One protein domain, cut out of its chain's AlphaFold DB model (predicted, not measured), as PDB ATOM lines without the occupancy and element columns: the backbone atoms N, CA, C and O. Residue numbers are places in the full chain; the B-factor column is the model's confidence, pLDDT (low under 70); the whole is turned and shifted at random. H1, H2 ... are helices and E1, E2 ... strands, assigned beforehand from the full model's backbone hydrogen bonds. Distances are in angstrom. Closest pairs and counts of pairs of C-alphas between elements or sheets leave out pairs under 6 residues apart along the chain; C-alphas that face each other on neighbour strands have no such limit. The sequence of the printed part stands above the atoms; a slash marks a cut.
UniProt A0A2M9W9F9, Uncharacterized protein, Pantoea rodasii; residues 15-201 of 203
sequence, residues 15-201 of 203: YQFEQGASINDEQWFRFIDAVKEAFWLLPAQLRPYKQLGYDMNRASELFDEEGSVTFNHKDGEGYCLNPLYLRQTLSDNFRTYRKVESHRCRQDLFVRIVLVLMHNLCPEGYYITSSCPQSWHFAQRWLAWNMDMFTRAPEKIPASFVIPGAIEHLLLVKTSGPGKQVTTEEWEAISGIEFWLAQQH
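Overview. This is residues 15 to 201 of the 203 residues of an uncharacterized protein of Pantoea rodasii (UniProt A0A2M9W9F9). A small three-stranded sheet, E4, E1 and E5, covers one side of a core helix, H3, while H1 runs along another side of H3 and H4 crosses it. H5 and H6 pack on H4 at one end of the longest axis, and the small hairpin of E2 and E3 and the short H2 lie on the side of H3 away from H4. The printed part has 187 residues with six named helices and five named strands, in the order E1 H1 H2 E2 E3 E4 H3 E5 H4 H5 H6. Both sheets, E4 - E1 - E5 and E2 - E3, are antiparallel, and the class is mostly helix. The whole is compact and rounded, with a radius of gyration of the C-alphas of 15.7 A and spans of 45 by 37 by 30 A.

Along the chain. The larger sheet holds E4, residues 99 to 101, E1, residues 15 to 19, 13.3 A long, and E5, residues 126 to 130, 13.1 A long. C-alpha 15, where E1 begins, is at (28.016, 53.462, 2.031). The smaller sheet holds E2, residues 69 to 71, and E3, residues 84 to 86. The helices are H1, residues 25 to 41, 24.4 A; H2, residues 59 to 62; H3, residues 108 to 121, 19.8 A; H4, residues 133 to 147, 21.8 A; H5, residues 165 to 175, 15.2 A; and H6, residues 184 to 200, 24.3 A. H3 begins at C-alpha 108, (24.509, 44.154, 2.027), and H6 ends at C-alpha 200, (10.761, 54.231, 12.544).

Arrangement. E1 is the inner strand, antiparallel to E5, with N 16 and O 129 at 2.8 A, and to E4, with N 15 and O 100 at 2.9 A. H3 is on this sheet at a height over the sheet of 9.8 A, in two layers, a helix on one face of a sheet. E4, H3 and E5 form a split strand-helix-strand unit, two strands that run the same way with E1 between them, and its crossover is right-handed. H1 touches H3 at a shallow tilt of 29 degrees, opposite ways, closest at the C-alphas of Phe 31 and Leu 121, 5.8 A. H4, the hub, touches H3 about perpendicular at 78 degrees, closest at the C-alphas of Ile 113 and Ala 139, 5.3 A. With residues 143 to 147 alone H4 touches H1, closest at the C-alphas of Asn 146 and Leu 41, 7.1 A. H4 touches H5 at the C-alphas of Trp 142 and Leu 172, 6.1 A, and only just touches H6, with 3 pairs of C-alphas within 8 A, closest those of Gln 134 and Ala 198, 6.5 A. H2 touches H1, closest at the C-alphas of Ala 59 and Lys 36, 5.2 A. In the hairpin E2 and E3, N 69 and O 86 are 2.8 A apart. Every O i to N i+4 pair is within hydrogen-bond range in H1, H3, H5 and H6, and 8 of 11 are in H4; H2 is too short for such a pair.

Size, cuts and confidence. The C-alphas farthest apart, those of Asn 93 and Ala 166, are 48.3 A apart. The printed part has no cut. The links H1 to H2, E2 to E3, E3 to E4 and H4 to H5 are long. The mean pLDDT of the printed part is 88.4, and it is under 70 at residues 75 to 81, 92 to 97 and 201.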
ATOM      1  N   TYR A  15      26.884  53.149   1.174       91.69
ATOM      2  CA  TYR A  15      28.016  53.462   2.031       91.69
ATOM      3  C   TYR A  15      29.017  54.283   1.253       91.69
ATOM      4  O   TYR A  15      29.312  53.959   0.101       91.69
ATOM      5  N   GLN A  16      29.531  55.336   1.878       91.94
ATOM      6  CA  GLN A  16      30.655  56.082   1.345       91.94
ATOM      7  C   GLN A  16      31.894  55.811   2.172       91.94
ATOM      8  O   GLN A  16      31.808  55.628   3.384       91.94
ATOM      9  N   PHE A  17      33.045  55.766   1.516       90.06
ATOM     10  CA  PHE A  17      34.299  55.582   2.220       90.06
ATOM     11  C   PHE A  17      35.469  56.238   1.506       90.06
ATOM     12  O   PHE A  17      35.574  56.229   0.281       90.06
ATOM     13  N   GLU A  18      36.362  56.813   2.298       90.56
ATOM     14  CA  GLU A  18      37.567  57.477   1.826       90.56
ATOM     15  C   GLU A  18      38.762  56.962   2.617       90.56
ATOM     16  O   GLU A  18      38.732  56.929   3.847       90.56
ATOM     17  N   GLN A  19      39.803  56.532   1.905       90.94
ATOM     18  CA  GLN A  19      41.025  56.061   2.540       90.94
ATOM     19  C   GLN A  19      41.782  57.260   3.118       90.94
ATOM     20  O   GLN A  19      42.185  58.149   2.369       90.94
ATOM     21  N   GLY A  20      41.956  57.284   4.436       90.06
ATOM     22  CA  GLY A  20      42.648  58.353   5.151       90.06
ATOM     23  C   GLY A  20      44.153  58.128   5.277       90.06
ATOM     24  O   GLY A  20      44.921  59.087   5.241       90.06
ATOM     25  N   ALA A  21      44.575  56.869   5.400       91.94
ATOM     26  CA  ALA A  21      45.968  56.496   5.608       91.94
ATOM     27  C   ALA A  21      46.275  55.103   5.039       91.94
ATOM     28  O   ALA A  21      45.378  54.291   4.793       91.94
ATOM     29  N   SER A  22      47.565  54.815   4.857       94.31
ATOM     30  CA  SER A  22      48.027  53.439   4.667       94.31
ATOM     31  C   SER A  22      47.844  52.645   5.959       94.31
ATOM     32  O   SER A  22      48.120  53.147   7.048       94.31
ATOM     33  N   ILE A  23      47.420  51.393   5.828       96.19
ATOM     34  CA  ILE A  23      47.217  50.457   6.935       96.19
ATOM     35  C   ILE A  23      48.491  49.620   7.095       96.19
ATOM     36  O   ILE A  23      49.053  49.149   6.105       96.19
ATOM     37  N   ASN A  24      48.973  49.425   8.323       96.69
ATOM     38  CA  ASN A  24      50.163  48.596   8.533       96.69
ATOM     39  C   ASN A  24      49.865  47.096   8.341       96.69
ATOM     40  O   ASN A  24      48.715  46.665   8.418       96.69
ATOM     41  N   ASP A  25      50.914  46.303   8.106       97.12
ATOM     42  CA  ASP A  25      50.780  44.884   7.749       97.12
ATOM     43  C   ASP A  25      50.047  44.063   8.816       97.12
ATOM     44  O   ASP A  25      49.233  43.206   8.481       97.12
ATOM     45  N   GLU A  26      50.290  44.337  10.100       98.00
ATOM     46  CA  GLU A  26      49.648  43.610  11.200       98.00
ATOM     47  C   GLU A  26      48.136  43.872  11.237       98.00
ATOM     48  O   GLU A  26      47.338  42.937  11.331       98.00
ATOM     49  N   GLN A  27      47.731  45.139  11.134       98.00
ATOM     50  CA  GLN A  27      46.321  45.528  11.082       98.00
ATOM     51  C   GLN A  27      45.630  44.931   9.857       98.00
ATOM     52  O   GLN A  27      44.559  44.334   9.983       98.00
ATOM     53  N   TRP A  28      46.266  45.044   8.689       97.69
ATOM     54  CA  TRP A  28      45.730  44.518   7.440       97.69
ATOM     55  C   TRP A  28      45.565  42.999   7.498       97.69
ATOM     56  O   TRP A  28      44.500  42.485   7.164       97.69
ATOM     57  N   PHE A  29      46.565  42.281   8.010       97.56
ATOM     58  CA  PHE A  29      46.504  40.834   8.201       97.56
ATOM     59  C   PHE A  29      45.335  40.421   9.106       97.56
ATOM     60  O   PHE A  29      44.526  39.573   8.727       97.56
ATOM     61  N   ARG A  30      45.185  41.068  10.269       98.19
ATOM     62  CA  ARG A  30      44.075  40.791  11.200       98.19
ATOM     63  C   ARG A  30      42.713  41.085  10.577       98.19
ATOM     64  O   ARG A  30      41.765  40.335  10.792       98.19
ATOM     65  N   PHE A  31      42.615  42.164   9.804       98.44
ATOM     66  CA  PHE A  31      41.410  42.505   9.055       98.44
ATOM     67  C   PHE A  31      41.064  41.438   8.013       98.44
ATOM     68  O   PHE A  31      39.928  40.965   7.979       98.44
ATOM     69  N   ILE A  32      42.039  41.012   7.210       97.62
ATOM     70  CA  ILE A  32      41.873  39.957   6.206       97.62
ATOM     71  C   ILE A  32      41.368  38.660   6.841       97.62
ATOM     72  O   ILE A  32      40.439  38.041   6.314       97.62
ATOM     73  N   ASP A  33      41.963  38.242   7.955       97.75
ATOM     74  CA  ASP A  33      41.582  37.000   8.625       97.75
ATOM     75  C   ASP A  33      40.155  37.070   9.175       97.75
ATOM     76  O   ASP A  33      39.359  36.162   8.921       97.75
ATOM     77  N   ALA A  34      39.781  38.188   9.806       98.38
ATOM     78  CA  ALA A  34      38.416  38.403  10.278       98.38
ATOM     79  C   ALA A  34      37.393  38.398   9.125       98.38
ATOM     80  O   ALA A  34      36.318  37.810   9.239       98.38
ATOM     81  N   VAL A  35      37.726  39.005   7.982       98.06
ATOM     82  CA  VAL A  35      36.851  39.013   6.798       98.06
ATOM     83  C   VAL A  35      36.672  37.602   6.223       98.06
ATOM     84  O   VAL A  35      35.557  37.225   5.849       98.06
ATOM     85  N   LYS A  36      37.741  36.795   6.175       97.38
ATOM     86  CA  LYS A  36      37.663  35.395   5.725       97.38
ATOM     87  C   LYS A  36      36.807  34.546   6.656       97.38
ATOM     88  O   LYS A  36      36.038  33.713   6.180       97.38
ATOM     89  N   GLU A  37      36.933  34.738   7.963       97.25
ATOM     90  CA  GLU A  37      36.114  34.040   8.949       97.25
ATOM     91  C   GLU A  37      34.632  34.419   8.806       97.25
ATOM     92  O   GLU A  37      33.780  33.539   8.644       97.25
ATOM     93  N   ALA A  38      34.329  35.719   8.727       97.12
ATOM     94  CA  ALA A  38      32.972  36.215   8.513       97.12
ATOM     95  C   ALA A  38      32.327  35.643   7.237       97.12
ATOM     96  O   ALA A  38      31.155  35.258   7.247       97.12
ATOM     97  N   PHE A  39      33.093  35.528   6.146       96.12
ATOM     98  CA  PHE A  39      32.625  34.928   4.893       96.12
ATOM     99  C   PHE A  39      32.089  33.503   5.093       96.12
ATOM    100  O   PHE A  39      31.040  33.146   4.551       96.12
ATOM    101  N   TRP A  40      32.781  32.680   5.883       95.50
ATOM    102  CA  TRP A  40      32.381  31.291   6.113       95.50
ATOM    103  C   TRP A  40      31.194  31.153   7.058       95.50
ATOM    104  O   TRP A  40      30.378  30.244   6.876       95.50
ATOM    105  N   LEU A  41      31.078  32.062   8.023       95.75
ATOM    106  CA  LEU A  41      29.993  32.080   9.001       95.75
ATOM    107  C   LEU A  41      28.657  32.546   8.399       95.75
ATOM    108  O   LEU A  41      27.603  32.237   8.955       95.75
ATOM    109  N   LEU A  42      28.668  33.212   7.238       94.31
ATOM    110  CA  LEU A  42      27.448  33.544   6.503       94.31
ATOM    111  C   LEU A  42      26.853  32.339   5.742       94.31
ATOM    112  O   LEU A  42      27.596  31.550   5.135       94.31
ATOM    113  N   PRO A  43      25.508  32.250   5.664       93.31
ATOM    114  CA  PRO A  43      24.800  31.455   4.664       93.31
ATOM    115  C   PRO A  43      25.285  31.768   3.246       93.31
ATOM    116  O   PRO A  43      25.536  32.926   2.912       93.31
ATOM    117  N   ALA A  44      25.364  30.750   2.384       90.44
ATOM    118  CA  ALA A  44      25.944  30.887   1.045       90.44
ATOM    119  C   ALA A  44      25.265  31.982   0.196       90.44
ATOM    120  O   ALA A  44      25.945  32.702  -0.523       90.44
ATOM    121  N   GLN A  45      23.949  32.167   0.332       88.81
ATOM    122  CA  GLN A  45      23.175  33.170  -0.417       88.81
ATOM    123  C   GLN A  45      23.477  34.618  -0.025       88.81
ATOM    124  O   GLN A  45      23.163  35.528  -0.794       88.81
ATOM    125  N   LEU A  46      24.015  34.834   1.179       90.81
ATOM    126  CA  LEU A  46      24.373  36.159   1.691       90.81
ATOM    127  C   LEU A  46      25.846  36.492   1.423       90.81
ATOM    128  O   LEU A  46      26.273  37.627   1.628       90.81
ATOM    129  N   ARG A  47      26.630  35.512   0.956       92.00
ATOM    130  CA  ARG A  47      28.028  35.719   0.571       92.00
ATOM    131  C   ARG A  47      28.111  36.561  -0.701       92.00
ATOM    132  O   ARG A  47      27.178  36.553  -1.513       92.00
ATOM    133  N   PRO A  48      29.210  37.306  -0.872       91.25
ATOM    134  CA  PRO A  48      29.414  38.134  -2.046       91.25
ATOM    135  C   PRO A  48      29.720  37.328  -3.309       91.25
ATOM    136  O   PRO A  48      30.005  36.133  -3.265       91.25
ATOM    137  N   TYR A  49      29.668  38.020  -4.446       88.94
ATOM    138  CA  TYR A  49      29.940  37.460  -5.765       88.94
ATOM    139  C   TYR A  49      31.285  37.931  -6.305       88.94
ATOM    140  O   TYR A  49      31.740  39.046  -6.035       88.94
ATOM    141  N   LYS A  50      31.879  37.102  -7.164       85.94
ATOM    142  CA  LYS A  50      33.013  37.486  -8.006       85.94
ATOM    143  C   LYS A  50      32.589  38.509  -9.052       85.94
ATOM    144  O   LYS A  50      31.400  38.765  -9.270       85.94
ATOM    145  N   GLN A  51      33.584  39.031  -9.762       76.06
ATOM    146  CA  GLN A  51      33.344  39.773 -10.991       76.06
ATOM    147  C   GLN A  51      32.466  38.954 -11.955       76.06
ATOM    148  O   GLN A  51      32.582  37.730 -12.023       76.06
ATOM    149  N   LEU A  52      31.579  39.635 -12.683       75.50
ATOM    150  CA  LEU A  52      30.590  39.053 -13.606       75.50
ATOM    151  C   LEU A  52      29.489  38.194 -12.947       75.50
ATOM    152  O   LEU A  52      28.713  37.550 -13.647       75.50
ATOM    153  N   GLY A  53      29.378  38.197 -11.614       76.56
ATOM    154  CA  GLY A  53      28.216  37.649 -10.901       76.56
ATOM    155  C   GLY A  53      28.283  36.154 -10.600       76.56
ATOM    156  O   GLY A  53      27.253  35.556 -10.273       76.56
ATOM    157  N   TYR A  54      29.471  35.555 -10.689       84.00
ATOM    158  CA  TYR A  54      29.707  34.171 -10.282       84.00
ATOM    159  C   TYR A  54      29.763  34.029  -8.761       84.00
ATOM    160  O   TYR A  54      30.294  34.900  -8.068       84.00
ATOM    161  N   ASP A  55      29.256  32.908  -8.251       87.38
ATOM    162  CA  ASP A  55      29.329  32.579  -6.829       87.38
ATOM    163  C   ASP A  55      30.787  32.517  -6.345       87.38
ATOM    164  O   ASP A  55      31.671  31.973  -7.024       87.38
ATOM    165  N   MET A  56      31.037  33.057  -5.151       90.31
ATOM    166  CA  MET A  56      32.282  32.823  -4.424       90.31
ATOM    167  C   MET A  56      32.153  31.558  -3.583       90.31
ATOM    168  O   MET A  56      31.289  31.443  -2.715       90.31
ATOM    169  N   ASN A  57      33.058  30.615  -3.817       89.62
ATOM    170  CA  ASN A  57      33.118  29.347  -3.096       89.62
ATOM    171  C   ASN A  57      34.295  29.292  -2.124       89.62
ATOM    172  O   ASN A  57      34.403  28.331  -1.366       89.62
ATOM    173  N   ARG A  58      35.197  30.280  -2.147       92.56
ATOM    174  CA  ARG A  58      36.351  30.363  -1.248       92.56
ATOM    175  C   ARG A  58      36.539  31.795  -0.773       92.56
ATOM    176  O   ARG A  58      36.500  32.718  -1.575       92.56
ATOM    177  N   ALA A  59      36.872  31.969   0.504       93.81
ATOM    178  CA  ALA A  59      37.172  33.294   1.045       93.81
ATOM    179  C   ALA A  59      38.395  33.955   0.379       93.81
ATOM    180  O   ALA A  59      38.481  35.174   0.331       93.81
ATOM    181  N   SER A  60      39.330  33.173  -0.177       92.75
ATOM    182  CA  SER A  60      40.480  33.706  -0.927       92.75
ATOM    183  C   SER A  60      40.080  34.466  -2.196       92.75
ATOM    184  O   SER A  60      40.890  35.204  -2.732       92.75
ATOM    185  N   GLU A  61      38.856  34.275  -2.691       93.38
ATOM    186  CA  GLU A  61      38.344  34.937  -3.897       93.38
ATOM    187  C   GLU A  61      37.891  36.378  -3.627       93.38
ATOM    188  O   GLU A  61      37.561  37.089  -4.569       93.38
ATOM    189  N   LEU A  62      37.893  36.805  -2.359       93.19
ATOM    190  CA  LEU A  62      37.664  38.190  -1.941       93.19
ATOM    191  C   LEU A  62      38.856  39.105  -2.226       93.19
ATOM    192  O   LEU A  62      38.737  40.304  -2.005       93.19
ATOM    193  N   PHE A  63      40.003  38.554  -2.625       91.69
ATOM    194  CA  PHE A  63      41.248  39.299  -2.770       91.69
ATOM    195  C   PHE A  63      41.700  39.287  -4.226       91.69
ATOM    196  O   PHE A  63      41.701  38.229  -4.861       91.69
ATOM    197  N   ASP A  64      42.072  40.453  -4.750       88.81
ATOM    198  CA  ASP A  64      42.712  40.552  -6.060       88.81
ATOM    199  C   ASP A  64      44.207  40.192  -6.000       88.81
ATOM    200  O   ASP A  64      44.747  39.824  -4.955       88.81
ATOM    201  N   GLU A  65      44.881  40.274  -7.149       86.75
ATOM    202  CA  GLU A  65      46.311  39.970  -7.277       86.75
ATOM    203  C   GLU A  65      47.201  40.903  -6.437       86.75
ATOM    204  O   GLU A  65      48.308  40.518  -6.062       86.75
ATOM    205  N   GLU A  66      46.710  42.099  -6.103       86.00
ATOM    206  CA  GLU A  66      47.401  43.079  -5.260       86.00
ATOM    207  C   GLU A  66      47.113  42.867  -3.763       86.00
ATOM    208  O   GLU A  66      47.666  43.568  -2.915       86.00
ATOM    209  N   GLY A  67      46.261  41.897  -3.413       87.19
ATOM    210  CA  GLY A  67      45.838  41.632  -2.040       87.19
ATOM    211  C   GLY A  67      44.775  42.605  -1.520       87.19
ATOM    212  O   GLY A  67      44.511  42.627  -0.314       87.19
ATOM    213  N   SER A  68      44.152  43.394  -2.399       90.44
ATOM    214  CA  SER A  68      43.038  44.281  -2.058       90.44
ATOM    215  C   SER A  68      41.754  43.475  -1.899       90.44
ATOM    216  O   SER A  68      41.501  42.535  -2.648       90.44
ATOM    217  N   VAL A  69      40.908  43.858  -0.943       92.50
ATOM    218  CA  VAL A  69      39.578  43.266  -0.789       92.50
ATOM    219  C   VAL A  69      38.678  43.799  -1.889       92.50
ATOM    220  O   VAL A  69      38.353  44.986  -1.900       92.50
ATOM    221  N   THR A  70      38.238  42.920  -2.782       90.81
ATOM    222  CA  THR A  70      37.300  43.249  -3.844       90.81
ATOM    223  C   THR A  70      36.218  42.198  -4.013       90.81
ATOM    224  O   THR A  70      36.480  41.000  -4.127       90.81
ATOM    225  N   PHE A  71      34.965  42.643  -4.029       90.25
ATOM    226  CA  PHE A  71      33.840  41.765  -4.315       90.25
ATOM    227  C   PHE A  71      32.613  42.535  -4.798       90.25
ATOM    228  O   PHE A  71      32.478  43.737  -4.583       90.25
ATOM    229  N   ASN A  72      31.691  41.820  -5.438       86.56
ATOM    230  CA  ASN A  72      30.478  42.374  -6.028       86.56
ATOM    231  C   ASN A  72      29.223  41.883  -5.300       86.56
ATOM    232  O   ASN A  72      29.243  40.925  -4.521       86.56
ATOM    233  N   HIS A  73      28.107  42.536  -5.602       82.06
ATOM    234  CA  HIS A  73      26.768  42.150  -5.177       82.06
ATOM    235  C   HIS A  73      25.830  42.079  -6.390       82.06
ATOM    236  O   HIS A  73      26.154  42.580  -7.471       82.06
ATOM    237  N   LYS A  74      24.688  41.405  -6.220       75.00
ATOM    238  CA  LYS A  74      23.608  41.400  -7.210       75.00
ATOM    239  C   LYS A  74      22.461  42.263  -6.710       75.00
ATOM    240  O   LYS A  74      22.048  42.097  -5.561       75.00
ATOM    241  N   ASP A  75      21.959  43.131  -7.573       67.44
ATOM    242  CA  ASP A  75      20.712  43.858  -7.359       67.44
ATOM    243  C   ASP A  75      19.551  43.154  -8.093       67.44
ATOM    244  O   ASP A  75      19.705  42.047  -8.619       67.44
ATOM    245  N   GLY A  76      18.364  43.765  -8.079       59.94
ATOM    246  CA  GLY A  76      17.180  43.229  -8.762       59.94
ATOM    247  C   GLY A  76      17.290  43.197 -10.294       59.94
ATOM    248  O   GLY A  76      16.543  42.456 -10.925       59.94
ATOM    249  N   GLU A  77      18.226  43.953 -10.875       62.59
ATOM    250  CA  GLU A  77      18.476  44.056 -12.319       62.59
ATOM    251  C   GLU A  77      19.630  43.138 -12.774       62.59
ATOM    252  O   GLU A  77      19.798  42.876 -13.967       62.59
ATOM    253  N   GLY A  78      20.409  42.592 -11.832       65.69
ATOM    254  CA  GLY A  78      21.423  41.575 -12.080       65.69
ATOM    255  C   GLY A  78      22.765  41.885 -11.421       65.69
ATOM    256  O   GLY A  78      22.858  42.132 -10.222       65.69
ATOM    257  N   TYR A  79      23.847  41.747 -12.188       65.31
ATOM    258  CA  TYR A  79      25.206  41.988 -11.705       65.31
ATOM    259  C   TYR A  79      25.481  43.489 -11.579       65.31
ATOM    260  O   TYR A  79      25.389  44.216 -12.568       65.31
ATOM    261  N   CYS A  80      25.890  43.937 -10.390       64.56
ATOM    262  CA  CYS A  80      26.214  45.338 -10.164       64.56
ATOM    263  C   CYS A  80      27.680  45.633 -10.527       64.56
ATOM    264  O   CYS A  80      28.594  44.974 -10.037       64.56
ATOM    265  N   LEU A  81      27.922  46.672 -11.338       66.12
ATOM    266  CA  LEU A  81      29.265  47.190 -11.669       66.12
ATOM    267  C   LEU A  81      29.870  48.062 -10.546       66.12
ATOM    268  O   LEU A  81      30.775  48.858 -10.793       66.12
ATOM    269  N   ASN A  82      29.360  47.920  -9.323       72.12
ATOM    270  CA  ASN A  82      29.659  48.758  -8.168       72.12
ATOM    271  C   ASN A  82      30.309  47.902  -7.050       72.12
ATOM    272  O   ASN A  82      29.703  47.707  -5.994       72.12
ATOM    273  N   PRO A  83      31.518  47.340  -7.253       80.62
ATOM    274  CA  PRO A  83      32.157  46.458  -6.276       80.62
ATOM    275  C   PRO A  83      32.513  47.190  -4.979       80.62
ATOM    276  O   PRO A  83      32.838  48.370  -4.988       80.62
ATOM    277  N   LEU A  84      32.561  46.487  -3.850       89.44
ATOM    278  CA  LEU A  84      33.364  46.977  -2.730       89.44
ATOM    279  C   LEU A  84      34.842  46.805  -3.098       89.44
ATOM    280  O   LEU A  84      35.224  45.753  -3.608       89.44
ATOM    281  N   TYR A  85      35.652  47.832  -2.847       90.38
ATOM    282  CA  TYR A  85      37.096  47.807  -3.074       90.38
ATOM    283  C   TYR A  85      37.824  48.506  -1.921       90.38
ATOM    284  O   TYR A  85      37.628  49.702  -1.697       90.38
ATOM    285  N   LEU A  86      38.652  47.764  -1.185       92.25
ATOM    286  CA  LEU A  86      39.463  48.260  -0.072       92.25
ATOM    287  C   LEU A  86      40.899  47.769  -0.237       92.25
ATOM    288  O   LEU A  86      41.121  46.603  -0.548       92.25
ATOM    289  N   ARG A  87      41.873  48.629   0.037       92.00
ATOM    290  CA  ARG A  87      43.298  48.331  -0.123       92.00
ATOM    291  C   ARG A  87      44.080  48.736   1.114       92.00
ATOM    292  O   ARG A  87      43.637  49.571   1.901       92.00
ATOM    293  N   GLN A  88      45.279  48.188   1.233       93.81
ATOM    294  CA  GLN A  88      46.178  48.492   2.336       93.81
ATOM    295  C   GLN A  88      46.878  49.850   2.167       93.81
ATOM    296  O   GLN A  88      46.922  50.655   3.095       93.81
ATOM    297  N   THR A  89      47.417  50.119   0.977       91.12
ATOM    298  CA  THR A  89      48.326  51.251   0.735       91.12
ATOM    299  C   THR A  89      47.587  52.454   0.164       91.12
ATOM    300  O   THR A  89      46.833  52.323  -0.799       91.12
ATOM    301  N   LEU A  90      47.821  53.641   0.725       85.81
ATOM    302  CA  LEU A  90      47.345  54.898   0.157       85.81
ATOM    303  C   LEU A  90      48.209  55.285  -1.059       85.81
ATOM    304  O   LEU A  90      49.434  55.248  -1.000       85.81
ATOM    305  N   SER A  91      47.573  55.654  -2.170       76.12
ATOM    306  CA  SER A  91      48.244  56.100  -3.398       76.12
ATOM    307  C   SER A  91      47.473  57.238  -4.057       76.12
ATOM    308  O   SER A  91      46.254  57.127  -4.235       76.12
ATOM    309  N   ASP A  92      48.215  58.271  -4.465       66.81
ATOM    310  CA  ASP A  92      47.728  59.520  -5.072       66.81
ATOM    311  C   ASP A  92      47.176  59.341  -6.497       66.81
ATOM    312  O   ASP A  92      46.440  60.186  -7.003       66.81
ATOM    313  N   ASN A  93      47.513  58.231  -7.162       62.38
ATOM    314  CA  ASN A  93      47.249  58.031  -8.591       62.38
ATOM    315  C   ASN A  93      45.909  57.347  -8.895       62.38
ATOM    316  O   ASN A  93      45.614  57.063 -10.056       62.38
ATOM    317  N   PHE A  94      45.095  57.056  -7.880       56.28
ATOM    318  CA  PHE A  94      43.877  56.274  -8.058       56.28
ATOM    319  C   PHE A  94      42.630  57.099  -7.753       56.28
ATOM    320  O   PHE A  94      42.539  57.756  -6.717       56.28
ATOM    321  N   ARG A  95      41.631  57.033  -8.644       56.22
ATOM    322  CA  ARG A  95      40.299  57.573  -8.352       56.22
ATOM    323  C   ARG A  95      39.723  56.776  -7.195       56.22
ATOM    324  O   ARG A  95      39.366  55.617  -7.372       56.22
ATOM    325  N   THR A  96      39.640  57.401  -6.024       55.38
ATOM    326  CA  THR A  96      39.018  56.816  -4.841       55.38
ATOM    327  C   THR A  96      37.648  56.279  -5.239       55.38
ATOM    328  O   THR A  96      36.772  57.036  -5.666       55.38
ATOM    329  N   TYR A  97      37.470  54.968  -5.142       60.50
ATOM    330  CA  TYR A  97      36.147  54.393  -5.210       60.50
ATOM    331  C   TYR A  97      35.466  54.723  -3.883       60.50
ATOM    332  O   TYR A  97      35.891  54.252  -2.833       60.50
ATOM    333  N   ARG A  98      34.503  55.645  -3.930       74.06
ATOM    334  CA  ARG A  98      33.974  56.320  -2.735       74.06
ATOM    335  C   ARG A  98      32.623  55.818  -2.287       74.06
ATOM    336  O   ARG A  98      32.116  56.348  -1.310       74.06
ATOM    337  N   LYS A  99      31.988  54.914  -3.028       83.69
ATOM    338  CA  LYS A  99      30.579  54.600  -2.816       83.69
ATOM    339  C   LYS A  99      30.279  53.172  -3.209       83.69
ATOM    340  O   LYS A  99      30.568  52.795  -4.331       83.69
ATOM    341  N   VAL A 100      29.631  52.420  -2.333       87.50
ATOM    342  CA  VAL A 100      29.003  51.143  -2.679       87.50
ATOM    343  C   VAL A 100      27.505  51.241  -2.395       87.50
ATOM    344  O   VAL A 100      27.091  51.840  -1.404       87.50
ATOM    345  N   GLU A 101      26.699  50.715  -3.312       86.81
ATOM    346  CA  GLU A 101      25.234  50.763  -3.298       86.81
ATOM    347  C   GLU A 101      24.675  49.340  -3.291       86.81
ATOM    348  O   GLU A 101      24.377  48.783  -4.334       86.81
ATOM    349  N   SER A 102      24.526  48.748  -2.115       83.75
ATOM    350  CA  SER A 102      23.999  47.397  -1.911       83.75
ATOM    351  C   SER A 102      22.558  47.386  -1.399       83.75
ATOM    352  O   SER A 102      22.136  46.422  -0.764       83.75
ATOM    353  N   HIS A 103      21.774  48.437  -1.656       78.69
ATOM    354  CA  HIS A 103      20.383  48.506  -1.202       78.69
ATOM    355  C   HIS A 103      19.610  47.234  -1.547       78.69
ATOM    356  O   HIS A 103      19.535  46.842  -2.712       78.69
ATOM    357  N   ARG A 104      19.014  46.600  -0.530       76.06
ATOM    358  CA  ARG A 104      18.188  45.380  -0.664       76.06
ATOM    359  C   ARG A 104      18.902  44.181  -1.312       76.06
ATOM    360  O   ARG A 104      18.271  43.148  -1.544       76.06
ATOM    361  N   CYS A 105      20.208  44.280  -1.556       84.69
ATOM    362  CA  CYS A 105      21.032  43.186  -2.044       84.69
ATOM    363  C   CYS A 105      21.300  42.224  -0.887       84.69
ATOM    364  O   CYS A 105      21.628  42.655   0.218       84.69
ATOM    365  N   ARG A 106      21.250  40.912  -1.140       87.38
ATOM    366  CA  ARG A 106      21.531  39.877  -0.120       87.38
ATOM    367  C   ARG A 106      22.908  40.025   0.530       87.38
ATOM    368  O   ARG A 106      23.118  39.615   1.664       87.38
ATOM    369  N   GLN A 107      23.836  40.622  -0.209       90.19
ATOM    370  CA  GLN A 107      25.226  40.845   0.172       90.19
ATOM    371  C   GLN A 107      25.428  42.079   1.060       90.19
ATOM    372  O   GLN A 107      26.532  42.280   1.560       90.19
ATOM    373  N   ASP A 108      24.401  42.910   1.259       91.12
ATOM    374  CA  ASP A 108      24.509  44.154   2.027       91.12
ATOM    375  C   ASP A 108      25.021  43.929   3.453       91.12
ATOM    376  O   ASP A 108      25.881  44.661   3.939       91.12
ATOM    377  N   LEU A 109      24.550  42.865   4.108       93.38
ATOM    378  CA  LEU A 109      25.033  42.504   5.435       93.38
ATOM    379  C   LEU A 109      26.544  42.232   5.423       93.38
ATOM    380  O   LEU A 109      27.252  42.696   6.313       93.38
ATOM    381  N   PHE A 110      27.055  41.530   4.407       95.12
ATOM    382  CA  PHE A 110      28.490  41.272   4.291       95.12
ATOM    383  C   PHE A 110      29.283  42.558   4.037       95.12
ATOM    384  O   PHE A 110      30.325  42.756   4.657       95.12
ATOM    385  N   VAL A 111      28.766  43.471   3.204       94.69
ATOM    386  CA  VAL A 111      29.352  44.811   3.017       94.69
ATOM    387  C   VAL A 111      29.479  45.527   4.363       94.69
ATOM    388  O   VAL A 111      30.568  45.976   4.718       94.69
ATOM    389  N   ARG A 112      28.402  45.569   5.157       95.50
ATOM    390  CA  ARG A 112      28.421  46.204   6.483       95.50
ATOM    391  C   ARG A 112      29.400  45.540   7.440       95.50
ATOM    392  O   ARG A 112      30.129  46.248   8.126       95.50
ATOM    393  N   ILE A 113      29.446  44.207   7.475       97.56
ATOM    394  CA  ILE A 113      30.401  43.456   8.301       97.56
ATOM    395  C   ILE A 113      31.837  43.857   7.952       97.56
ATOM    396  O   ILE A 113      32.602  44.213   8.846       97.56
ATOM    397  N   VAL A 114      32.192  43.870   6.663       97.38
ATOM    398  CA  VAL A 114      33.536  44.248   6.201       97.38
ATOM    399  C   VAL A 114      33.867  45.692   6.585       97.38
ATOM    400  O   VAL A 114      34.958  45.952   7.084       97.38
ATOM    401  N   LEU A 115      32.932  46.629   6.417       97.00
ATOM    402  CA  LEU A 115      33.144  48.037   6.768       97.00
ATOM    403  C   LEU A 115      33.274  48.257   8.286       97.00
ATOM    404  O   LEU A 115      34.126  49.034   8.724       97.00
ATOM    405  N   VAL A 116      32.496  47.544   9.106       98.12
ATOM    406  CA  VAL A 116      32.640  47.570  10.570       98.12
ATOM    407  C   VAL A 116      33.983  46.965  10.993       98.12
ATOM    408  O   VAL A 116      34.666  47.542  11.840       98.12
ATOM    409  N   LEU A 117      34.409  45.848  10.392       98.50
ATOM    410  CA  LEU A 117      35.725  45.258  10.655       98.50
ATOM    411  C   LEU A 117      36.855  46.218  10.267       98.50
ATOM    412  O   LEU A 117      37.759  46.429  11.072       98.50
ATOM    413  N   MET A 118      36.768  46.851   9.094       97.56
ATOM    414  CA  MET A 118      37.731  47.853   8.627       97.56
ATOM    415  C   MET A 118      37.874  48.991   9.640       97.56
ATOM    416  O   MET A 118      38.978  49.292  10.083       97.56
ATOM    417  N   HIS A 119      36.753  49.566  10.081       97.38
ATOM    418  CA  HIS A 119      36.747  50.653  11.060       97.38
ATOM    419  C   HIS A 119      37.430  50.282  12.388       97.38
ATOM    420  O   HIS A 119      38.083  51.119  13.009       97.38
ATOM    421  N   ASN A 120      37.264  49.039  12.851       98.25
ATOM    422  CA  ASN A 120      37.742  48.627  14.172       98.25
ATOM    423  C   ASN A 120      39.161  48.054  14.165       98.25
ATOM    424  O   ASN A 120      39.890  48.258  15.134       98.25
ATOM    425  N   LEU A 121      39.543  47.323  13.117       98.31
ATOM    426  CA  LEU A 121      40.844  46.652  13.023       98.31
ATOM    427  C   LEU A 121      41.903  47.523  12.342       98.31
ATOM    428  O   LEU A 121      43.089  47.375  12.632       98.31
ATOM    429  N   CYS A 122      41.471  48.466  11.505       97.25
ATOM    430  CA  CYS A 122      42.325  49.387  10.762       97.25
ATOM    431  C   CYS A 122      41.907  50.841  11.053       97.25
ATOM    432  O   CYS A 122      41.435  51.541  10.149       97.25
ATOM    433  N   PRO A 123      42.016  51.303  12.315       94.62
ATOM    434  CA  PRO A 123      41.616  52.658  12.678       94.62
ATOM    435  C   PRO A 123      42.358  53.684  11.816       94.62
ATOM    436  O   PRO A 123      43.523  53.484  11.486       94.62
ATOM    437  N   GLU A 124      41.669  54.764  11.439       90.81
ATOM    438  CA  GLU A 124      42.182  55.846  10.572       90.81
ATOM    439  C   GLU A 124      42.494  55.434   9.119       90.81
ATOM    440  O   GLU A 124      42.704  56.300   8.269       90.81
ATOM    441  N   GLY A 125      42.444  54.136   8.792       92.31
ATOM    442  CA  GLY A 125      42.637  53.643   7.431       92.31
ATOM    443  C   GLY A 125      41.547  54.138   6.484       92.31
ATOM    444  O   GLY A 125      41.854  54.638   5.403       92.31
ATOM    445  N   TYR A 126      40.281  54.065   6.909       93.25
ATOM    446  CA  TYR A 126      39.130  54.545   6.142       93.25
ATOM    447  C   TYR A 126      38.155  55.361   7.001       93.25
ATOM    448  O   TYR A 126      37.770  54.946   8.096       93.25
ATOM    449  N   TYR A 127      37.692  56.485   6.457       92.50
ATOM    450  CA  TYR A 127      36.519  57.218   6.935       92.50
ATOM    451  C   TYR A 127      35.289  56.655   6.237       92.50
ATOM    452  O   TYR A 127      35.274  56.619   5.012       92.50
ATOM    453  N   ILE A 128      34.286  56.192   6.984       94.56
ATOM    454  CA  ILE A 128      33.141  55.447   6.442       94.56
ATOM    455  C   ILE A 128      31.845  56.118   6.894       94.56
ATOM    456  O   ILE A 128      31.688  56.408   8.079       94.56
ATOM    457  N   THR A 129      30.914  56.317   5.963       93.19
ATOM    458  CA  THR A 129      29.564  56.823   6.230       93.19
ATOM    459  C   THR A 129      28.487  55.983   5.547       93.19
ATOM    460  O   THR A 129      28.771  55.222   4.621       93.19
ATOM    461  N   SER A 130      27.243  56.098   6.009       91.94
ATOM    462  CA  SER A 130      26.078  55.365   5.511       91.94
ATOM    463  C   SER A 130      24.900  56.293   5.245       91.94
ATOM    464  O   SER A 130      24.674  57.258   5.971       91.94
ATOM    465  N   SER A 131      24.072  55.952   4.254       90.00
ATOM    466  CA  SER A 131      22.735  56.545   4.108       90.00
ATOM    467  C   SER A 131      21.826  56.264   5.307       90.00
ATOM    468  O   SER A 131      20.860  56.990   5.513       90.00
ATOM    469  N   CYS A 132      22.110  55.218   6.087       89.38
ATOM    470  CA  CYS A 132      21.340  54.820   7.259       89.38
ATOM    471  C   CYS A 132      22.283  54.305   8.361       89.38
ATOM    472  O   CYS A 132      22.527  53.096   8.445       89.38
ATOM    473  N   PRO A 133      22.821  55.184   9.228       90.44
ATOM    474  CA  PRO A 133      23.753  54.796  10.294       90.44
ATOM    475  C   PRO A 133      23.200  53.734  11.256       90.44
ATOM    476  O   PRO A 133      23.948  52.940  11.814       90.44
ATOM    477  N   GLN A 134      21.878  53.658  11.428       89.81
ATOM    478  CA  GLN A 134      21.217  52.638  12.245       89.81
ATOM    479  C   GLN A 134      21.519  51.205  11.767       89.81
ATOM    480  O   GLN A 134      21.590  50.278  12.574       89.81
ATOM    481  N   SER A 135      21.754  51.022  10.463       88.81
ATOM    482  CA  SER A 135      22.062  49.720   9.859       88.81
ATOM    483  C   SER A 135      23.379  49.110  10.360       88.81
ATOM    484  O   SER A 135      23.543  47.888  10.299       88.81
ATOM    485  N   TRP A 136      24.287  49.922  10.917       93.62
ATOM    486  CA  TRP A 136      25.521  49.443  11.547       93.62
ATOM    487  C   TRP A 136      25.246  48.529  12.735       93.62
ATOM    488  O   TRP A 136      25.986  47.567  12.945       93.62
ATOM    489  N   HIS A 137      24.159  48.788  13.468       93.00
ATOM    490  CA  HIS A 137      23.822  48.047  14.675       93.00
ATOM    491  C   HIS A 137      23.747  46.547  14.397       93.00
ATOM    492  O   HIS A 137      24.408  45.757  15.063       93.00
ATOM    493  N   PHE A 138      23.007  46.144  13.362       93.19
ATOM    494  CA  PHE A 138      22.828  44.727  13.071       93.19
ATOM    495  C   PHE A 138      24.148  44.027  12.710       93.19
ATOM    496  O   PHE A 138      24.403  42.930  13.198       93.19
ATOM    497  N   ALA A 139      25.038  44.679  11.954       95.44
ATOM    498  CA  ALA A 139      26.357  44.126  11.640       95.44
ATOM    499  C   ALA A 139      27.247  43.972  12.887       95.44
ATOM    500  O   ALA A 139      27.893  42.938  13.051       95.44
ATOM    501  N   GLN A 140      27.239  44.944  13.808       96.69
ATOM    502  CA  GLN A 140      27.964  44.828  15.083       96.69
ATOM    503  C   GLN A 140      27.441  43.661  15.926       96.69
ATOM    504  O   GLN A 140      28.214  42.925  16.538       96.69
ATOM    505  N   ARG A 141      26.117  43.488  15.968       96.00
ATOM    506  CA  ARG A 141      25.466  42.408  16.719       96.00
ATOM    507  C   ARG A 141      25.745  41.050  16.089       96.00
ATOM    508  O   ARG A 141      25.998  40.095  16.815       96.00
ATOM    509  N   TRP A 142      25.792  40.982  14.760       97.12
ATOM    510  CA  TRP A 142      26.199  39.789  14.024       97.12
ATOM    511  C   TRP A 142      27.647  39.395  14.322       97.12
ATOM    512  O   TRP A 142      27.905  38.224  14.604       97.12
ATOM    513  N   LEU A 143      28.572  40.359  14.330       98.12
ATOM    514  CA  LEU A 143      29.983  40.145  14.675       98.12
ATOM    515  C   LEU A 143      30.158  39.664  16.121       98.12
ATOM    516  O   LEU A 143      30.877  38.698  16.363       98.12
ATOM    517  N   ALA A 144      29.452  40.275  17.073       97.25
ATOM    518  CA  ALA A 144      29.464  39.824  18.462       97.25
ATOM    519  C   ALA A 144      28.900  38.401  18.608       97.25
ATOM    520  O   ALA A 144      29.455  37.587  19.335       97.25
ATOM    521  N   TRP A 145      27.814  38.084  17.896       96.25
ATOM    522  CA  TRP A 145      27.164  36.772  17.962       96.25
ATOM    523  C   TRP A 145      28.015  35.645  17.362       96.25
ATOM    524  O   TRP A 145      28.035  34.541  17.900       96.25
ATOM    525  N   ASN A 146      28.681  35.902  16.235       96.75
ATOM    526  CA  ASN A 146      29.356  34.863  15.453       96.75
ATOM    527  C   ASN A 146      30.857  34.760  15.714       96.75
ATOM    528  O   ASN A 146      31.421  33.693  15.504       96.75
ATOM    529  N   MET A 147      31.493  35.855  16.131       97.00
ATOM    530  CA  MET A 147      32.951  35.961  16.229       97.00
ATOM    531  C   MET A 147      33.418  36.481  17.598       97.00
ATOM    532  O   MET A 147      34.602  36.743  17.771       97.00
ATOM    533  N   ASP A 148      32.503  36.680  18.558       96.44
ATOM    534  CA  ASP A 148      32.790  37.271  19.879       96.44
ATOM    535  C   ASP A 148      33.494  38.645  19.793       96.44
ATOM    536  O   ASP A 148      34.314  39.035  20.624       96.44
ATOM    537  N   MET A 149      33.183  39.410  18.737       96.62
ATOM    538  CA  MET A 149      33.797  40.710  18.468       96.62
ATOM    539  C   MET A 149      32.898  41.874  18.896       96.62
ATOM    540  O   MET A 149      31.902  42.200  18.246       96.62
ATOM    541  N   PHE A 150      33.307  42.588  19.946       95.00
ATOM    542  CA  PHE A 150      32.645  43.814  20.403       95.00
ATOM    543  C   PHE A 150      33.162  45.044  19.648       95.00
ATOM    544  O   PHE A 150      34.106  45.717  20.058       95.00
ATOM    545  N   THR A 151      32.535  45.326  18.511       97.19
ATOM    546  CA  THR A 151      32.925  46.422  17.606       97.19
ATOM    547  C   THR A 151      32.197  47.737  17.877       97.19
ATOM    548  O   THR A 151      31.068  47.743  18.368       97.19
ATOM    549  N   ARG A 152      32.801  48.859  17.476       96.69
ATOM    550  CA  ARG A 152      32.165  50.184  17.373       96.69
ATOM    551  C   ARG A 152      31.607  50.414  15.965       96.69
ATOM    552  O   ARG A 152      32.162  49.906  14.994       96.69
ATOM    553  N   ALA A 153      30.520  51.172  15.859       95.44
ATOM    554  CA  ALA A 153      29.971  51.575  14.568       95.44
ATOM    555  C   ALA A 153      30.847  52.680  13.951       95.44
ATOM    556  O   ALA A 153      31.323  53.532  14.707       95.44
ATOM    557  N   PRO A 154      31.016  52.715  12.615       94.81
ATOM    558  CA  PRO A 154      31.748  53.791  11.947       94.81
ATOM    559  C   PRO A 154      31.140  55.180  12.176       94.81
ATOM    560  O   PRO A 154      31.852  56.180  12.206       94.81
ATOM    561  N   GLU A 155      29.825  55.231  12.392       93.50
ATOM    562  CA  GLU A 155      29.074  56.446  12.689       93.50
ATOM    563  C   GLU A 155      28.235  56.284  13.953       93.50
ATOM    564  O   GLU A 155      27.862  55.180  14.358       93.50
ATOM    565  N   LYS A 156      27.881  57.416  14.565       91.06
ATOM    566  CA  LYS A 156      27.011  57.430  15.738       91.06
ATOM    567  C   LYS A 156      25.614  56.928  15.367       91.06
ATOM    568  O   LYS A 156      24.913  57.546  14.573       91.06
ATOM    569  N   ILE A 157      25.183  55.861  16.032       89.69
ATOM    570  CA  ILE A 157      23.802  55.381  15.972       89.69
ATOM    571  C   ILE A 157      22.947  56.236  16.929       89.69
ATOM    572  O   ILE A 157      23.354  56.446  18.078       89.69
ATOM    573  N   PRO A 158      21.783  56.754  16.496       84.56
ATOM    574  CA  PRO A 158      20.845  57.443  17.379       84.56
ATOM    575  C   PRO A 158      20.465  56.581  18.587       84.56
ATOM    576  O   PRO A 158      20.117  55.415  18.437       84.56
ATOM    577  N   ALA A 159      20.475  57.161  19.790       83.94
ATOM    578  CA  ALA A 159      20.129  56.434  21.017       83.94
ATOM    579  C   ALA A 159      18.662  55.962  21.054       83.94
ATOM    580  O   ALA A 159      18.323  55.063  21.816       83.94
ATOM    581  N   SER A 160      17.798  56.574  20.241       82.75
ATOM    582  CA  SER A 160      16.404  56.171  20.057       82.75
ATOM    583  C   SER A 160      16.249  54.890  19.238       82.75
ATOM    584  O   SER A 160      15.181  54.289  19.295       82.75
ATOM    585  N   PHE A 161      17.271  54.474  18.482       86.00
ATOM    586  CA  PHE A 161      17.211  53.278  17.651       86.00
ATOM    587  C   PHE A 161      17.288  52.017  18.512       86.00
ATOM    588  O   PHE A 161      18.291  51.774  19.187       86.00
ATOM    589  N   VAL A 162      16.237  51.199  18.463       84.12
ATOM    590  CA  VAL A 162      16.149  49.952  19.227       84.12
ATOM    591  C   VAL A 162      15.625  48.844  18.328       84.12
ATOM    592  O   VAL A 162      14.535  48.948  17.772       84.12
ATOM    593  N   ILE A 163      16.369  47.740  18.239       86.62
ATOM    594  CA  ILE A 163      15.861  46.504  17.642       86.62
ATOM    595  C   ILE A 163      15.242  45.661  18.765       86.62
ATOM    596  O   ILE A 163      15.942  45.328  19.725       86.62
ATOM    597  N   PRO A 164      13.950  45.290  18.691       89.00
ATOM    598  CA  PRO A 164      13.357  44.394  19.676       89.00
ATOM    599  C   PRO A 164      14.141  43.077  19.761       89.00
ATOM    600  O   PRO A 164      14.408  42.454  18.736       89.00
ATOM    601  N   GLY A 165      14.470  42.611  20.971       90.31
ATOM    602  CA  GLY A 165      15.391  41.476  21.155       90.31
ATOM    603  C   GLY A 165      14.969  40.178  20.452       90.31
ATOM    604  O   GLY A 165      15.812  39.466  19.921       90.31
ATOM    605  N   ALA A 166      13.664  39.888  20.375       91.56
ATOM    606  CA  ALA A 166      13.161  38.729  19.630       91.56
ATOM    607  C   ALA A 166      13.380  38.863  18.112       91.56
ATOM    608  O   ALA A 166      13.698  37.878  17.446       91.56
ATOM    609  N   ILE A 167      13.240  40.081  17.579       90.56
ATOM    610  CA  ILE A 167      13.515  40.387  16.173       90.56
ATOM    611  C   ILE A 167      15.017  40.294  15.914       90.56
ATOM    612  O   ILE A 167      15.415  39.579  15.001       90.56
ATOM    613  N   GLU A 168      15.850  40.932  16.744       92.31
ATOM    614  CA  GLU A 168      17.312  40.836  16.642       92.31
ATOM    615  C   GLU A 168      17.761  39.370  16.628       92.31
ATOM    616  O   GLU A 168      18.481  38.948  15.726       92.31
ATOM    617  N   HIS A 169      17.289  38.571  17.588       92.81
ATOM    618  CA  HIS A 169      17.644  37.162  17.687       92.81
ATOM    619  C   HIS A 169      17.229  36.366  16.442       92.81
ATOM    620  O   HIS A 169      18.020  35.573  15.934       92.81
ATOM    621  N   LEU A 170      16.020  36.590  15.916       91.75
ATOM    622  CA  LEU A 170      15.562  35.938  14.688       91.75
ATOM    623  C   LEU A 170      16.461  36.291  13.499       91.75
ATOM    624  O   LEU A 170      16.874  35.393  12.761       91.75
ATOM    625  N   LEU A 171      16.776  37.579  13.330       91.94
ATOM    626  CA  LEU A 171      17.655  38.051  12.265       91.94
ATOM    627  C   LEU A 171      19.035  37.389  12.380       91.94
ATOM    628  O   LEU A 171      19.503  36.804  11.408       91.94
ATOM    629  N   LEU A 172      19.633  37.387  13.577       94.44
ATOM    630  CA  LEU A 172      20.919  36.735  13.839       94.44
ATOM    631  C   LEU A 172      20.869  35.242  13.507       94.44
ATOM    632  O   LEU A 172      21.712  34.753  12.762       94.44
ATOM    633  N   VAL A 173      19.868  34.504  13.988       92.56
ATOM    634  CA  VAL A 173      19.743  33.062  13.718       92.56
ATOM    635  C   VAL A 173      19.615  32.770  12.223       92.56
ATOM    636  O   VAL A 173      20.148  31.756  11.760       92.56
ATOM    637  N   LYS A 174      18.920  33.618  11.461       91.94
ATOM    638  CA  LYS A 174      18.712  33.423  10.020       91.94
ATOM    639  C   LYS A 174      19.929  33.795   9.182       91.94
ATOM    640  O   LYS A 174      20.197  33.124   8.192       91.94
ATOM    641  N   THR A 175      20.695  34.797   9.598       93.19
ATOM    642  CA  THR A 175      21.886  35.252   8.868       93.19
ATOM    643  C   THR A 175      23.185  34.605   9.354       93.19
ATOM    644  O   THR A 175      24.253  34.978   8.882       93.19
ATOM    645  N   SER A 176      23.125  33.632  10.271       93.56
ATOM    646  CA  SER A 176      24.306  33.025  10.902       93.56
ATOM    647  C   SER A 176      24.345  31.506  10.770       93.56
ATOM    648  O   SER A 176      23.405  30.811  11.175       93.56
ATOM    649  N   GLY A 177      25.473  30.983  10.299       87.06
ATOM    650  CA  GLY A 177      25.825  29.569  10.351       87.06
ATOM    651  C   GLY A 177      26.256  29.008   8.991       87.06
ATOM    652  O   GLY A 177      25.493  29.112   8.021       87.06
ATOM    653  N   PRO A 178      27.422  28.337   8.911       74.56
ATOM    654  CA  PRO A 178      27.848  27.666   7.690       74.56
ATOM    655  C   PRO A 178      26.845  26.564   7.322       74.56
ATOM    656  O   PRO A 178      26.469  25.738   8.150       74.56
ATOM    657  N   GLY A 179      26.390  26.554   6.068       74.56
ATOM    658  CA  GLY A 179      25.483  25.526   5.539       74.56
ATOM    659  C   GLY A 179      23.989  25.825   5.687       74.56
ATOM    660  O   GLY A 179      23.182  25.141   5.056       74.56
ATOM    661  N   LYS A 180      23.598  26.873   6.427       84.50
ATOM    662  CA  LYS A 180      22.216  27.363   6.360       84.50
ATOM    663  C   LYS A 180      21.922  27.940   4.979       84.50
ATOM    664  O   LYS A 180      22.799  28.491   4.314       84.50
ATOM    665  N   GLN A 181      20.671  27.787   4.571       86.00
ATOM    666  CA  GLN A 181      20.125  28.369   3.355       86.00
ATOM    667  C   GLN A 181      19.174  29.487   3.770       86.00
ATOM    668  O   GLN A 181      18.406  29.301   4.711       86.00
ATOM    669  N   VAL A 182      19.244  30.623   3.082       87.19
ATOM    670  CA  VAL A 182      18.259  31.705   3.214       87.19
ATOM    671  C   VAL A 182      17.467  31.759   1.918       87.19
ATOM    672  O   VAL A 182      18.052  31.971   0.849       87.19
ATOM    673  N   THR A 183      16.157  31.523   1.993       88.19
ATOM    674  CA  THR A 183      15.297  31.594   0.802       88.19
ATOM    675  C   THR A 183      15.089  33.040   0.353       88.19
ATOM    676  O   THR A 183      15.456  33.994   1.043       88.19
ATOM    677  N   THR A 184      14.516  33.223  -0.837       84.88
ATOM    678  CA  THR A 184      14.167  34.559  -1.335       84.88
ATOM    679  C   THR A 184      13.158  35.245  -0.422       84.88
ATOM    680  O   THR A 184      13.371  36.390  -0.044       84.88
ATOM    681  N   GLU A 185      12.121  34.526  -0.005       87.81
ATOM    682  CA  GLU A 185      11.058  35.038   0.860       87.81
ATOM    683  C   GLU A 185      11.599  35.401   2.248       87.81
ATOM    684  O   GLU A 185      11.243  36.433   2.815       87.81
ATOM    685  N   GLU A 186      12.501  34.580   2.796       89.62
ATOM    686  CA  GLU A 186      13.165  34.881   4.065       89.62
ATOM    687  C   GLU A 186      14.031  36.137   3.962       89.62
ATOM    688  O   GLU A 186      14.006  36.974   4.865       89.62
ATOM    689  N   TRP A 187      14.772  36.297   2.862       87.94
ATOM    690  CA  TRP A 187      15.550  37.509   2.621       87.94
ATOM    691  C   TRP A 187      14.661  38.749   2.491       87.94
ATOM    692  O   TRP A 187      14.959  39.776   3.095       87.94
ATOM    693  N   GLU A 188      13.566  38.666   1.739       86.81
ATOM    694  CA  GLU A 188      12.619  39.773   1.591       86.81
ATOM    695  C   GLU A 188      12.008  40.177   2.936       86.81
ATOM    696  O   GLU A 188      11.907  41.369   3.231       86.81
ATOM    697  N   ALA A 189      11.681  39.205   3.792       88.94
ATOM    698  CA  ALA A 189      11.211  39.469   5.149       88.94
ATOM    699  C   ALA A 189      12.290  40.151   6.009       88.94
ATOM    700  O   ALA A 189      12.004  41.150   6.667       88.94
ATOM    701  N   ILE A 190      13.532  39.655   5.976       88.38
ATOM    702  CA  ILE A 190      14.677  40.252   6.687       88.38
ATOM    703  C   ILE A 190      14.895  41.699   6.230       88.38
ATOM    704  O   ILE A 190      14.912  42.613   7.055       88.38
ATOM    705  N   SER A 191      14.996  41.920   4.919       84.81
ATOM    706  CA  SER A 191      15.209  43.246   4.340       84.81
ATOM    707  C   SER A 191      14.037  44.188   4.628       84.81
ATOM    708  O   SER A 191      14.258  45.365   4.907       84.81
ATOM    709  N   GLY A 192      12.801  43.682   4.616       86.88
ATOM    710  CA  GLY A 192      11.606  44.441   4.976       86.88
ATOM    711  C   GLY A 192      11.598  44.878   6.443       86.88
ATOM    712  O   GLY A 192      11.256  46.024   6.732       86.88
ATOM    713  N   ILE A 193      12.028  44.005   7.360       87.88
ATOM    714  CA  ILE A 193      12.175  44.326   8.786       87.88
ATOM    715  C   ILE A 193      13.256  45.389   8.993       87.88
ATOM    716  O   ILE A 193      12.999  46.383   9.670       87.88
ATOM    717  N   GLU A 194      14.445  45.218   8.402       84.62
ATOM    718  CA  GLU A 194      15.524  46.212   8.506       84.62
ATOM    719  C   GLU A 194      15.097  47.569   7.938       84.62
ATOM    720  O   GLU A 194      15.360  48.610   8.541       84.62
ATOM    721  N   PHE A 195      14.385  47.561   6.811       84.19
ATOM    722  CA  PHE A 195      13.829  48.770   6.223       84.19
ATOM    723  C   PHE A 195      12.810  49.441   7.152       84.19
ATOM    724  O   PHE A 195      12.900  50.641   7.395       84.19
ATOM    725  N   TRP A 196      11.868  48.683   7.712       85.44
ATOM    726  CA  TRP A 196      10.881  49.216   8.650       85.44
ATOM    727  C   TRP A 196      11.539  49.817   9.903       85.44
ATOM    728  O   TRP A 196      11.181  50.924  10.306       85.44
ATOM    729  N   LEU A 197      12.548  49.141  10.465       82.94
ATOM    730  CA  LEU A 197      13.338  49.648  11.592       82.94
ATOM    731  C   LEU A 197      14.061  50.953  11.235       82.94
ATOM    732  O   LEU A 197      14.063  51.888  12.031       82.94
ATOM    733  N   ALA A 198      14.639  51.053  10.035       78.81
ATOM    734  CA  ALA A 198      15.278  52.283   9.572       78.81
ATOM    735  C   ALA A 198      14.284  53.456   9.470       78.81
ATOM    736  O   ALA A 198      14.624  54.583   9.820       78.81
ATOM    737  N   GLN A 199      13.047  53.198   9.033       80.25
ATOM    738  CA  GLN A 199      12.016  54.232   8.883       80.25
ATOM    739  C   GLN A 199      11.469  54.739  10.225       80.25
ATOM    740  O   GLN A 199      11.231  55.932  10.368       80.25
ATOM    741  N   GLN A 200      11.306  53.865  11.224       73.44
ATOM    742  CA  GLN A 200      10.761  54.231  12.544       73.44
ATOM    743  C   GLN A 200      11.628  55.239  13.318       73.44
ATOM    744  O   GLN A 200      11.147  55.869  14.257       73.44
ATOM    745  N   HIS A 201      12.903  55.371  12.952       64.50
ATOM    746  CA  HIS A 201      13.906  56.114  13.718       64.50
ATOM    747  C   HIS A 201      14.567  57.254  12.927       64.50
ATOM    748  O   HIS A 201      15.620  57.743  13.341       64.50
TER     749      HIS A 201